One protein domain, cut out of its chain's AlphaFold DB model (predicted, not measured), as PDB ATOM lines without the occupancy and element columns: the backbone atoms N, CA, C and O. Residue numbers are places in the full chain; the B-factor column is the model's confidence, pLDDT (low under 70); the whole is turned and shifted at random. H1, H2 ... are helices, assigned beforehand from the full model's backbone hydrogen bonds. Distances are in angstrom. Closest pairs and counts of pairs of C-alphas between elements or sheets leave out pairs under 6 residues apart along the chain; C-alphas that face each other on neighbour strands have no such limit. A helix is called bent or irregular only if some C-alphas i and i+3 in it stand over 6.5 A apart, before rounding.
ATOM      1  N   GLN A  59     -19.805  -3.106 -37.843       94.12
ATOM      2  CA  GLN A  59     -18.563  -3.804 -38.163       94.12
ATOM      3  C   GLN A  59     -18.806  -5.166 -38.839       94.12
ATOM      4  O   GLN A  59     -17.985  -5.607 -39.639       94.12
ATOM      5  N   TYR A  60     -19.949  -5.802 -38.576       95.62
ATOM      6  CA  TYR A  60     -20.350  -7.088 -39.149       95.62
ATOM      7  C   TYR A  60     -21.301  -6.959 -40.346       95.62
ATOM      8  O   TYR A  60     -21.657  -7.971 -40.953       95.62
ATOM      9  N   ASP A  61     -21.700  -5.743 -40.720       93.94
ATOM     10  CA  ASP A  61     -22.610  -5.539 -41.842       93.94
ATOM     11  C   ASP A  61     -21.903  -5.786 -43.181       93.94
ATOM     12  O   ASP A  61     -20.753  -5.398 -43.394       93.94
ATOM     13  N   ASN A  62     -22.617  -6.426 -44.113       93.25
ATOM     14  CA  ASN A  62     -22.167  -6.696 -45.485       93.25
ATOM     15  C   ASN A  62     -20.828  -7.454 -45.612       93.25
ATOM     16  O   ASN A  62     -20.185  -7.395 -46.657       93.25
ATOM     17  N   ILE A  63     -20.417  -8.216 -44.594       96.50
ATOM     18  CA  ILE A  63     -19.169  -9.003 -44.644       96.50
ATOM     19  C   ILE A  63     -19.314 -10.330 -45.404       96.50
ATOM     20  O   ILE A  63     -18.326 -11.014 -45.661       96.50
ATOM     21  N   LYS A  64     -20.541 -10.744 -45.739       94.69
ATOM     22  CA  LYS A  64     -20.798 -12.013 -46.424       94.69
ATOM     23  C   LYS A  64     -20.472 -11.885 -47.919       94.69
ATOM     24  O   LYS A  64     -21.084 -11.050 -48.584       94.69
ATOM     25  N   PRO A  65     -19.574 -12.720 -48.478       95.19
ATOM     26  CA  PRO A  65     -19.296 -12.689 -49.907       95.19
ATOM     27  C   PRO A  65     -20.519 -13.164 -50.700       95.19
ATOM     28  O   PRO A  65     -21.216 -14.102 -50.310       95.19
ATOM     29  N   THR A  66     -20.779 -12.511 -51.828       92.06
ATOM     30  CA  THR A  66     -21.923 -12.788 -52.708       92.06
ATOM     31  C   THR A  66     -21.484 -12.825 -54.173       92.06
ATOM     32  O   THR A  66     -20.341 -12.507 -54.505       92.06
ATOM     33  N   GLY A  67     -22.391 -13.228 -55.064       91.94
ATOM     34  CA  GLY A  67     -22.131 -13.272 -56.501       91.94
ATOM     35  C   GLY A  67     -21.317 -14.491 -56.940       91.94
ATOM     36  O   GLY A  67     -21.314 -15.534 -56.289       91.94
ATOM     37  N   THR A  68     -20.664 -14.363 -58.095       93.75
ATOM     38  CA  THR A  68     -19.966 -15.453 -58.799       93.75
ATOM     39  C   THR A  68     -18.466 -15.516 -58.502       93.75
ATOM     40  O   THR A  68     -17.745 -16.258 -59.167       93.75
ATOM     41  N   SER A  69     -17.974 -14.757 -57.516       95.69
ATOM     42  CA  SER A  69     -16.590 -14.886 -57.049       95.69
ATOM     43  C   SER A  69     -16.349 -16.259 -56.416       95.69
ATOM     44  O   SER A  69     -17.289 -16.955 -56.023       95.69
ATOM     45  N   ALA A  70     -15.082 -16.656 -56.278       94.75
ATOM     46  CA  ALA A  70     -14.738 -17.929 -55.649       94.75
ATOM     47  C   ALA A  70     -15.263 -18.006 -54.202       94.75
ATOM     48  O   ALA A  70     -15.777 -19.041 -53.784       94.75
ATOM     49  N   GLU A  71     -15.183 -16.900 -53.462       95.88
ATOM     50  CA  GLU A  71     -15.676 -16.750 -52.091       95.88
ATOM     51  C   GLU A  71     -17.209 -16.750 -52.044       95.88
ATOM     52  O   GLU A  71     -17.794 -17.359 -51.150       95.88
ATOM     53  N   GLY A  72     -17.871 -16.108 -53.013       96.69
ATOM     54  CA  GLY A  72     -19.333 -16.078 -53.113       96.69
ATOM     55  C   GLY A  72     -19.916 -17.457 -53.421       96.69
ATOM     56  O   GLY A  72     -20.851 -17.904 -52.754       96.69
ATOM     57  N   ILE A  73     -19.306 -18.182 -54.364       97.44
ATOM     58  CA  ILE A  73     -19.663 -19.572 -54.685       97.44
ATOM     59  C   ILE A  73     -19.423 -20.479 -53.471       97.44
ATOM     60  O   ILE A  73     -20.310 -21.257 -53.111       97.44
ATOM     61  N   ALA A  74     -18.263 -20.357 -52.813       97.69
ATOM     62  CA  ALA A  74     -17.936 -21.112 -51.603       97.69
ATOM     63  C   ALA A  74     -18.950 -20.848 -50.478       97.69
ATOM     64  O   ALA A  74     -19.500 -21.793 -49.914       97.69
ATOM     65  N   SER A  75     -19.272 -19.580 -50.198       97.88
ATOM     66  CA  SER A  75     -20.267 -19.218 -49.184       97.88
ATOM     67  C   SER A  75     -21.642 -19.789 -49.512       97.88
ATOM     68  O   SER A  75     -22.269 -20.378 -48.637       97.88
ATOM     69  N   GLY A  76     -22.101 -19.679 -50.762       97.69
ATOM     70  CA  GLY A  76     -23.389 -20.241 -51.172       97.69
ATOM     71  C   GLY A  76     -23.437 -21.770 -51.070       97.69
ATOM     72  O   GLY A  76     -24.475 -22.341 -50.734       97.69
ATOM     73  N   GLN A  77     -22.319 -22.454 -51.324       97.50
ATOM     74  CA  GLN A  77     -22.221 -23.900 -51.124       97.50
ATOM     75  C   GLN A  77     -22.252 -24.268 -49.635       97.50
ATOM     76  O   GLN A  77     -22.963 -25.198 -49.255       97.50
ATOM     77  N   ILE A  78     -21.532 -23.529 -48.789       98.25
ATOM     78  CA  ILE A  78     -21.521 -23.730 -47.333       98.25
ATOM     79  C   ILE A  78     -22.914 -23.500 -46.742       98.25
ATOM     80  O   ILE A  78     -23.362 -24.322 -45.946       98.25
ATOM     81  N   ASP A  79     -23.637 -22.469 -47.188       98.06
ATOM     82  CA  ASP A  79     -25.023 -22.215 -46.776       98.06
ATOM     83  C   ASP A  79     -25.941 -23.401 -47.105       98.06
ATOM     84  O   ASP A  79     -26.761 -23.808 -46.283       98.06
ATOM     85  N   LYS A  80     -25.789 -24.005 -48.293       98.12
ATOM     86  CA  LYS A  80     -26.563 -25.194 -48.692       98.12
ATOM     87  C   LYS A  80     -26.235 -26.415 -47.839       98.12
ATOM     88  O   LYS A  80     -27.137 -27.195 -47.533       98.12
ATOM     89  N   ILE A  81     -24.962 -26.614 -47.493       98.31
ATOM     90  CA  ILE A  81     -24.545 -27.700 -46.597       98.31
ATOM     91  C   ILE A  81     -25.161 -27.454 -45.217       98.31
ATOM     92  O   ILE A  81     -25.845 -28.330 -44.695       98.31
ATOM     93  N   TRP A  82     -25.009 -26.245 -44.671       98.44
ATOM     94  CA  TRP A  82     -25.561 -25.875 -43.370       98.44
ATOM     95  C   TRP A  82     -27.083 -26.018 -43.314       98.44
ATOM     96  O   TRP A  82     -27.602 -26.597 -42.366       98.44
ATOM     97  N   GLY A  83     -27.800 -25.605 -44.363       98.31
ATOM     98  CA  GLY A  83     -29.252 -25.765 -44.461       98.31
ATOM     99  C   GLY A  83     -29.726 -27.222 -44.416       98.31
ATOM    100  O   GLY A  83     -30.852 -27.485 -44.005       98.31
ATOM    101  N   LYS A  84     -28.871 -28.184 -44.788       97.94
ATOM    102  CA  LYS A  84     -29.143 -29.625 -44.642       97.94
ATOM    103  C   LYS A  84     -28.674 -30.180 -43.299       97.94
ATOM    104  O   LYS A  84     -29.279 -31.124 -42.798       97.94
ATOM    105  N   THR A  85     -27.585 -29.645 -42.753       98.19
ATOM    106  CA  THR A  85     -26.990 -30.095 -41.491       98.19
ATOM    107  C   THR A  85     -27.804 -29.626 -40.290       98.19
ATOM    108  O   THR A  85     -28.111 -30.440 -39.427       98.19
ATOM    109  N   LEU A  86     -28.189 -28.347 -40.235       98.38
ATOM    110  CA  LEU A  86     -28.846 -27.750 -39.071       98.38
ATOM    111  C   LEU A  86     -30.126 -28.497 -38.650       98.38
ATOM    112  O   LEU A  86     -30.230 -28.823 -37.470       98.38
ATOM    113  N   PRO A  87     -31.061 -28.859 -39.555       98.44
ATOM    114  CA  PRO A  87     -32.231 -29.638 -39.156       98.44
ATOM    115  C   PRO A  87     -31.872 -31.001 -38.557       98.44
ATOM    116  O   PRO A  87     -32.536 -31.450 -37.634       98.44
ATOM    117  N   LYS A  88     -30.810 -31.651 -39.052       98.31
ATOM    118  CA  LYS A  88     -30.348 -32.939 -38.515       98.31
ATOM    119  C   LYS A  88     -29.730 -32.785 -37.133       98.31
ATOM    120  O   LYS A  88     -29.982 -33.618 -36.282       98.31
ATOM    121  N   LEU A  89     -28.969 -31.711 -36.904       98.31
ATOM    122  CA  LEU A  89     -28.416 -31.398 -35.584       98.31
ATOM    123  C   LEU A  89     -29.527 -31.163 -34.555       98.31
ATOM    124  O   LEU A  89     -29.451 -31.682 -33.451       98.31
ATOM    125  N   LEU A  90     -30.575 -30.421 -34.926       98.19
ATOM    126  CA  LEU A  90     -31.719 -30.156 -34.043       98.19
ATOM    127  C   LEU A  90     -32.541 -31.412 -33.713       98.19
ATOM    128  O   LEU A  90     -33.258 -31.417 -32.717       98.19
ATOM    129  N   LEU A  91     -32.473 -32.441 -34.562       98.06
ATOM    130  CA  LEU A  91     -33.222 -33.695 -34.438       98.06
ATOM    131  C   LEU A  91     -32.331 -34.888 -34.059       98.06
ATOM    132  O   LEU A  91     -32.791 -36.027 -34.138       98.06
ATOM    133  N   ALA A  92     -31.070 -34.647 -33.692       98.06
ATOM    134  CA  ALA A  92     -30.154 -35.705 -33.292       98.06
ATOM    135  C   ALA A  92     -30.697 -36.421 -32.045       98.06
ATOM    136  O   ALA A  92     -31.146 -35.784 -31.093       98.06
ATOM    137  N   SER A  93     -30.671 -37.752 -32.065       96.94
ATOM    138  CA  SER A  93     -31.222 -38.584 -30.988       96.94
ATOM    139  C   SER A  93     -30.255 -38.740 -29.812       96.94
ATOM    140  O   SER A  93     -30.664 -39.185 -28.740       96.94
ATOM    141  N   SER A  94     -28.981 -38.399 -30.014       98.38
ATOM    142  CA  SER A  94     -27.948 -38.392 -28.983       98.38
ATOM    143  C   SER A  94     -26.841 -37.384 -29.293       98.38
ATOM    144  O   SER A  94     -26.716 -36.897 -30.423       98.38
ATOM    145  N   ASP A  95     -26.010 -37.116 -28.288       97.88
ATOM    146  CA  ASP A  95     -24.836 -36.255 -28.421       97.88
ATOM    147  C   ASP A  95     -23.816 -36.847 -29.409       97.88
ATOM    148  O   ASP A  95     -23.236 -36.123 -30.213       97.88
ATOM    149  N   GLU A  96     -23.654 -38.175 -29.453       98.25
ATOM    150  CA  GLU A  96     -22.743 -38.824 -30.403       98.25
ATOM    151  C   GLU A  96     -23.197 -38.644 -31.858       98.25
ATOM    152  O   GLU A  96     -22.367 -38.437 -32.749       98.25
ATOM    153  N   GLU A  97     -24.506 -38.718 -32.122       98.00
ATOM    154  CA  GLU A  97     -25.052 -38.436 -33.453       98.00
ATOM    155  C   GLU A  97     -24.839 -36.961 -33.823       98.00
ATOM    156  O   GLU A  97     -24.407 -36.656 -34.941       98.00
ATOM    157  N   PHE A  98     -25.090 -36.050 -32.878       98.56
ATOM    158  CA  PHE A  98     -24.849 -34.620 -33.055       98.56
ATOM    159  C   PHE A  98     -23.385 -34.340 -33.421       98.56
ATOM    160  O   PHE A  98     -23.114 -33.675 -34.426       98.56
ATOM    161  N   ASP A  99     -22.441 -34.894 -32.660       98.56
ATOM    162  CA  ASP A  99     -21.007 -34.686 -32.854       98.56
ATOM    163  C   ASP A  99     -20.535 -35.205 -34.214       98.56
ATOM    164  O   ASP A  99     -19.781 -34.527 -34.918       98.56
ATOM    165  N   GLN A 100     -21.025 -36.370 -34.646       98.38
ATOM    166  CA  GLN A 100     -20.716 -36.914 -35.970       98.38
ATOM    167  C   GLN A 100     -21.250 -36.024 -37.100       98.38
ATOM    168  O   GLN A 100     -20.538 -35.753 -38.076       98.38
ATOM    169  N   LEU A 101     -22.492 -35.545 -36.980       98.44
ATOM    170  CA  LEU A 101     -23.102 -34.633 -37.949       98.44
ATOM    171  C   LEU A 101     -22.345 -33.303 -38.018       98.44
ATOM    172  O   LEU A 101     -22.097 -32.787 -39.116       98.44
ATOM    173  N   PHE A 102     -21.949 -32.762 -36.867       98.44
ATOM    174  CA  PHE A 102     -21.230 -31.499 -36.790       98.44
ATOM    175  C   PHE A 102     -19.804 -31.627 -37.329       98.44
ATOM    176  O   PHE A 102     -19.403 -30.829 -38.176       98.44
ATOM    177  N   ALA A 103     -19.067 -32.675 -36.950       98.56
ATOM    178  CA  ALA A 103     -17.731 -32.955 -37.477       98.56
ATOM    179  C   ALA A 103     -17.742 -33.106 -39.006       98.56
ATOM    180  O   ALA A 103     -16.892 -32.543 -39.703       98.56
ATOM    181  N   ARG A 104     -18.753 -33.793 -39.552       98.44
ATOM    182  CA  ARG A 104     -18.942 -33.902 -41.002       98.44
ATOM    183  C   ARG A 104     -19.175 -32.540 -41.652       98.44
ATOM    184  O   ARG A 104     -18.568 -32.251 -42.678       98.44
ATOM    185  N   PHE A 105     -20.000 -31.685 -41.051       98.56
ATOM    186  CA  PHE A 105     -20.198 -30.323 -41.541       98.56
ATOM    187  C   PHE A 105     -18.910 -29.493 -41.527       98.56
ATOM    188  O   PHE A 105     -18.646 -28.784 -42.500       98.56
ATOM    189  N   LEU A 106     -18.102 -29.587 -40.466       98.38
ATOM    190  CA  LEU A 106     -16.818 -28.886 -40.376       98.38
ATOM    191  C   LEU A 106     -15.868 -29.290 -41.513       98.38
ATOM    192  O   LEU A 106     -15.196 -28.433 -42.089       98.38
ATOM    193  N   GLU A 107     -15.852 -30.570 -41.877       98.50
ATOM    194  CA  GLU A 107     -15.042 -31.058 -42.989       98.50
ATOM    195  C   GLU A 107     -15.620 -30.654 -44.354       98.50
ATOM    196  O   GLU A 107     -14.891 -30.187 -45.233       98.50
ATOM    197  N   ASP A 108     -16.936 -30.774 -44.532       98.19
ATOM    198  CA  ASP A 108     -17.610 -30.427 -45.784       98.19
ATOM    199  C   ASP A 108     -17.505 -28.921 -46.082       98.19
ATOM    200  O   ASP A 108     -17.229 -28.536 -47.222       98.19
ATOM    201  N   ARG A 109     -17.634 -28.049 -45.067       97.69
ATOM    202  CA  ARG A 109     -17.443 -26.599 -45.249       97.69
ATOM    203  C   ARG A 109     -15.992 -26.257 -45.588       97.69
ATOM    204  O   ARG A 109     -15.753 -25.393 -46.430       97.69
ATOM    205  N   ARG A 110     -15.019 -26.951 -44.979       97.94
ATOM    206  CA  ARG A 110     -13.590 -26.763 -45.269       97.94
ATOM    207  C   ARG A 110     -13.299 -27.095 -46.731       97.94
ATOM    208  O   ARG A 110     -12.747 -26.262 -47.445       97.94
ATOM    209  N   LYS A 111     -13.781 -28.248 -47.212       97.94
ATOM    210  CA  LYS A 111     -13.695 -28.658 -48.628       97.94
ATOM    211  C   LYS A 111     -14.396 -27.690 -49.578       97.94
ATOM    212  O   LYS A 111     -13.920 -27.478 -50.689       97.94
ATOM    213  N   ALA A 112     -15.502 -27.088 -49.146       97.44
ATOM    214  CA  ALA A 112     -16.229 -26.085 -49.922       97.44
ATOM    215  C   ALA A 112     -15.515 -24.720 -50.004       97.44
ATOM    216  O   ALA A 112     -15.977 -23.851 -50.738       97.44
ATOM    217  N   GLY A 113     -14.392 -24.526 -49.300       97.56
ATOM    218  CA  GLY A 113     -13.590 -23.301 -49.366       97.56
ATOM    219  C   GLY A 113     -13.839 -22.313 -48.226       97.56
ATOM    220  O   GLY A 113     -13.694 -21.108 -48.433       97.56
ATOM    221  N   TYR A 114     -14.198 -22.800 -47.033       97.88
ATOM    222  CA  TYR A 114     -14.455 -21.962 -45.854       97.88
ATOM    223  C   TYR A 114     -13.322 -20.975 -45.535       97.88
ATOM    224  O   TYR A 114     -13.605 -19.826 -45.209       97.88
ATOM    225  N   ASP A 115     -12.058 -21.363 -45.723       97.38
ATOM    226  CA  ASP A 115     -10.906 -20.489 -45.454       97.38
ATOM    227  C   ASP A 115     -10.933 -19.205 -46.301       97.38
ATOM    228  O   ASP A 115     -10.616 -18.121 -45.814       97.38
ATOM    229  N   LYS A 116     -11.387 -19.298 -47.559       96.12
ATOM    230  CA  LYS A 116     -11.521 -18.136 -48.451       96.12
ATOM    231  C   LYS A 116     -12.650 -17.210 -48.002       96.12
ATOM    232  O   LYS A 116     -12.502 -15.991 -48.033       96.12
ATOM    233  N   VAL A 117     -13.764 -17.793 -47.554       97.81
ATOM    234  CA  VAL A 117     -14.905 -17.044 -47.006       97.81
ATOM    235  C   VAL A 117     -14.493 -16.301 -45.737       97.81
ATOM    236  O   VAL A 117     -14.775 -15.110 -45.617       97.81
ATOM    237  N   MET A 118     -13.768 -16.966 -44.836       97.75
ATOM    238  CA  MET A 118     -13.259 -16.361 -43.604       97.75
ATOM    239  C   MET A 118     -12.281 -15.219 -43.881       97.75
ATOM    240  O   MET A 118     -12.404 -14.154 -43.280       97.75
ATOM    241  N   ALA A 119     -11.349 -15.399 -44.821       97.69
ATOM    242  CA  ALA A 119     -10.413 -14.344 -45.203       97.69
ATOM    243  C   ALA A 119     -11.132 -13.107 -45.771       97.69
ATOM    244  O   ALA A 119     -10.794 -11.975 -45.421       97.69
ATOM    245  N   TYR A 120     -12.157 -13.310 -46.607       97.69
ATOM    246  CA  TYR A 120     -12.989 -12.220 -47.121       97.69
ATOM    247  C   TYR A 120     -13.731 -11.488 -45.995       97.69
ATOM    248  O   TYR A 120     -13.680 -10.261 -45.920       97.69
ATOM    249  N   GLN A 121     -14.388 -12.241 -45.106       97.75
ATOM    250  CA  GLN A 121     -15.136 -11.690 -43.973       97.75
ATOM    251  C   GLN A 121     -14.237 -10.867 -43.049       97.75
ATOM    252  O   GLN A 121     -14.613  -9.763 -42.661       97.75
ATOM    253  N   GLN A 122     -13.038 -11.371 -42.747       98.00
ATOM    254  CA  GLN A 122     -12.060 -10.679 -41.913       98.00
ATOM    255  C   GLN A 122     -11.625  -9.351 -42.540       98.00
ATOM    256  O   GLN A 122     -11.632  -8.316 -41.875       98.00
ATOM    257  N   LYS A 123     -11.314  -9.355 -43.841       97.44
ATOM    258  CA  LYS A 123     -10.943  -8.135 -44.562       97.44
ATOM    259  C   LYS A 123     -12.071  -7.096 -44.539       97.44
ATOM    260  O   LYS A 123     -11.825  -5.934 -44.230       97.44
ATOM    261  N   ALA A 124     -13.304  -7.508 -44.840       97.12
ATOM    262  CA  ALA A 124     -14.462  -6.615 -44.835       97.12
ATOM    263  C   ALA A 124     -14.742  -6.040 -43.433       97.12
ATOM    264  O   ALA A 124     -15.020  -4.850 -43.291       97.12
ATOM    265  N   TYR A 125     -14.601  -6.863 -42.391       97.69
ATOM    266  CA  TYR A 125     -14.713  -6.440 -40.996       97.69
ATOM    267  C   TYR A 125     -13.692  -5.348 -40.638       97.69
ATOM    268  O   TYR A 125     -14.058  -4.308 -40.091       97.69
ATOM    269  N   GLU A 126     -12.421  -5.536 -40.997       97.44
ATOM    270  CA  GLU A 126     -11.361  -4.548 -40.750       97.44
ATOM    271  C   GLU A 126     -11.587  -3.239 -41.518       97.44
ATOM    272  O   GLU A 126     -11.323  -2.151 -41.001       97.44
ATOM    273  N   GLU A 127     -12.093  -3.316 -42.750       96.62
ATOM    274  CA  GLU A 127     -12.487  -2.138 -43.526       96.62
ATOM    275  C   GLU A 127     -13.656  -1.388 -42.876       96.62
ATOM    276  O   GLU A 127     -13.652  -0.155 -42.840       96.62
ATOM    277  N   ASN A 128     -14.637  -2.108 -42.327       96.62
ATOM    278  CA  ASN A 128     -15.755  -1.506 -41.607       96.62
ATOM    279  C   ASN A 128     -15.301  -0.838 -40.305       96.62
ATOM    280  O   ASN A 128     -15.719   0.286 -40.034       96.62
ATOM    281  N   LEU A 129     -14.406  -1.469 -39.534       95.56
ATOM    282  CA  LEU A 129     -13.820  -0.857 -38.338       95.56
ATOM    283  C   LEU A 129     -13.128   0.469 -38.664       95.56
ATOM    284  O   LEU A 129     -13.416   1.478 -38.025       95.56
ATOM    285  N   LYS A 130     -12.299   0.503 -39.717       95.69
ATOM    286  CA  LYS A 130     -11.621   1.734 -40.157       95.69
ATOM    287  C   LYS A 130     -12.603   2.851 -40.504       95.69
ATOM    288  O   LYS A 130     -12.337   4.008 -40.197       95.69
ATOM    289  N   LYS A 131     -13.738   2.528 -41.135       93.75
ATOM    290  CA  LYS A 131     -14.795   3.514 -41.422       93.75
ATOM    291  C   LYS A 131     -15.443   4.016 -40.135       93.75
ATOM    292  O   LYS A 131     -15.597   5.217 -39.970       93.75
ATOM    293  N   ILE A 132     -15.794   3.121 -39.212       92.50
ATOM    294  CA  ILE A 132     -16.418   3.495 -37.933       92.50
ATOM    295  C   ILE A 132     -15.488   4.410 -37.126       92.50
ATOM    296  O   ILE A 132     -15.939   5.429 -36.605       92.50
ATOM    297  N   GLU A 133     -14.191   4.105 -37.077       91.75
ATOM    298  CA  GLU A 133     -13.176   4.935 -36.414       91.75
ATOM    299  C   GLU A 133     -13.085   6.356 -36.991       91.75
ATOM    300  O   GLU A 133     -12.798   7.299 -36.257       91.75
ATOM    301  N   GLN A 134     -13.356   6.543 -38.288       90.75
ATOM    302  CA  GLN A 134     -13.379   7.875 -38.908       90.75
ATOM    303  C   GLN A 134     -14.554   8.737 -38.429       90.75
ATOM    304  O   GLN A 134     -14.426   9.956 -38.413       90.75
ATOM    305  N   PHE A 135     -15.674   8.122 -38.035       81.69
ATOM    306  CA  PHE A 135     -16.888   8.819 -37.588       81.69
ATOM    307  C   PHE A 135     -17.055   8.866 -36.063       81.69
ATOM    308  O   PHE A 135     -18.003   9.470 -35.571       81.69
ATOM    309  N   THR A 136     -16.172   8.200 -35.316       76.06
ATOM    310  CA  THR A 136     -16.192   8.157 -33.841       76.06
ATOM    311  C   THR A 136     -15.067   8.966 -33.190       76.06
ATOM    312  O   THR A 136     -14.991   9.008 -31.963       76.06
ATOM    313  N   LYS A 137     -14.221   9.621 -33.996       54.06
ATOM    314  CA  LYS A 137     -13.324  10.702 -33.560       54.06
ATOM    315  C   LYS A 137     -14.062  12.030 -33.522       54.06
ATOM    316  O   LYS A 137     -13.763  12.805 -32.590       54.06
TER     317      LYS A 137
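AT A GLANCE: This is residues 59 to 137 of the 137 residues of the protein "ABC transporter substrate-binding protein" of Paenibacillus sp. OT2-17 (UniProt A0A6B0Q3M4). A helical hairpin, H1 and H2 side by side, makes one arm of an open V, and the long helix H3 makes the other arm, with the corner where H2 gives way to H3. The start of H1 packs on the start of H3 at that corner, and residues 59 to 65, which have no named element, run beside H3. The printed part has 79 residues with three named helices, H1, H2 and H3 in that order, and no named strand, an all-helix class. It is loose, with a radius of gyration of the C-alphas of 16.0 A, and elongated, spanning 52 by 28 by 16 A.

IN THESE COORDINATES: Begin at C-alpha 59, at (-18.563, -3.804, -38.163). Find C-alpha 70 at (-14.738, -17.929, -55.649); from there H1, residues 70 to 90, runs 30.1 A. H1 has a kink of 29 degrees near residue 84; it is neither bent nor irregular, but only just: C-alphas 84 and 87 are 6.3 A apart. Next comes H2, residues 95 to 111, 24.3 A long. H3, residues 114 to 135, runs 32.0 A to C-alpha 135 at (-16.888, 8.819, -37.588).

HOW THE PARTS SIT: Look first at the hairpin: H1 and H2 touch at a shallow tilt of 8 degrees, opposite ways, their closest C-alphas being those of Ile 78 and Arg 109, 5.4 A apart. H1, with residues 70 to 78 alone, touches residues 114 to 120 of H3. The closest C-alphas there are those of Glu 71 and Val 117, 5.2 A apart, and the lines are about perpendicular at 75 degrees. H2 and H3 meet only through their link. In H2 and H3 every O i to N i+4 pair is within hydrogen-bond range; in H1, 15 of 17 are.

THE WHOLE: The farthest C-alphas, of Ser 93 and Lys 137, are 52.5 A apart. The printed part has no cut, and the links H1 to H2 and H2 to H3 are tight. The mean pLDDT of the printed part is 95.9; residue 137, the chain's last, is under 70.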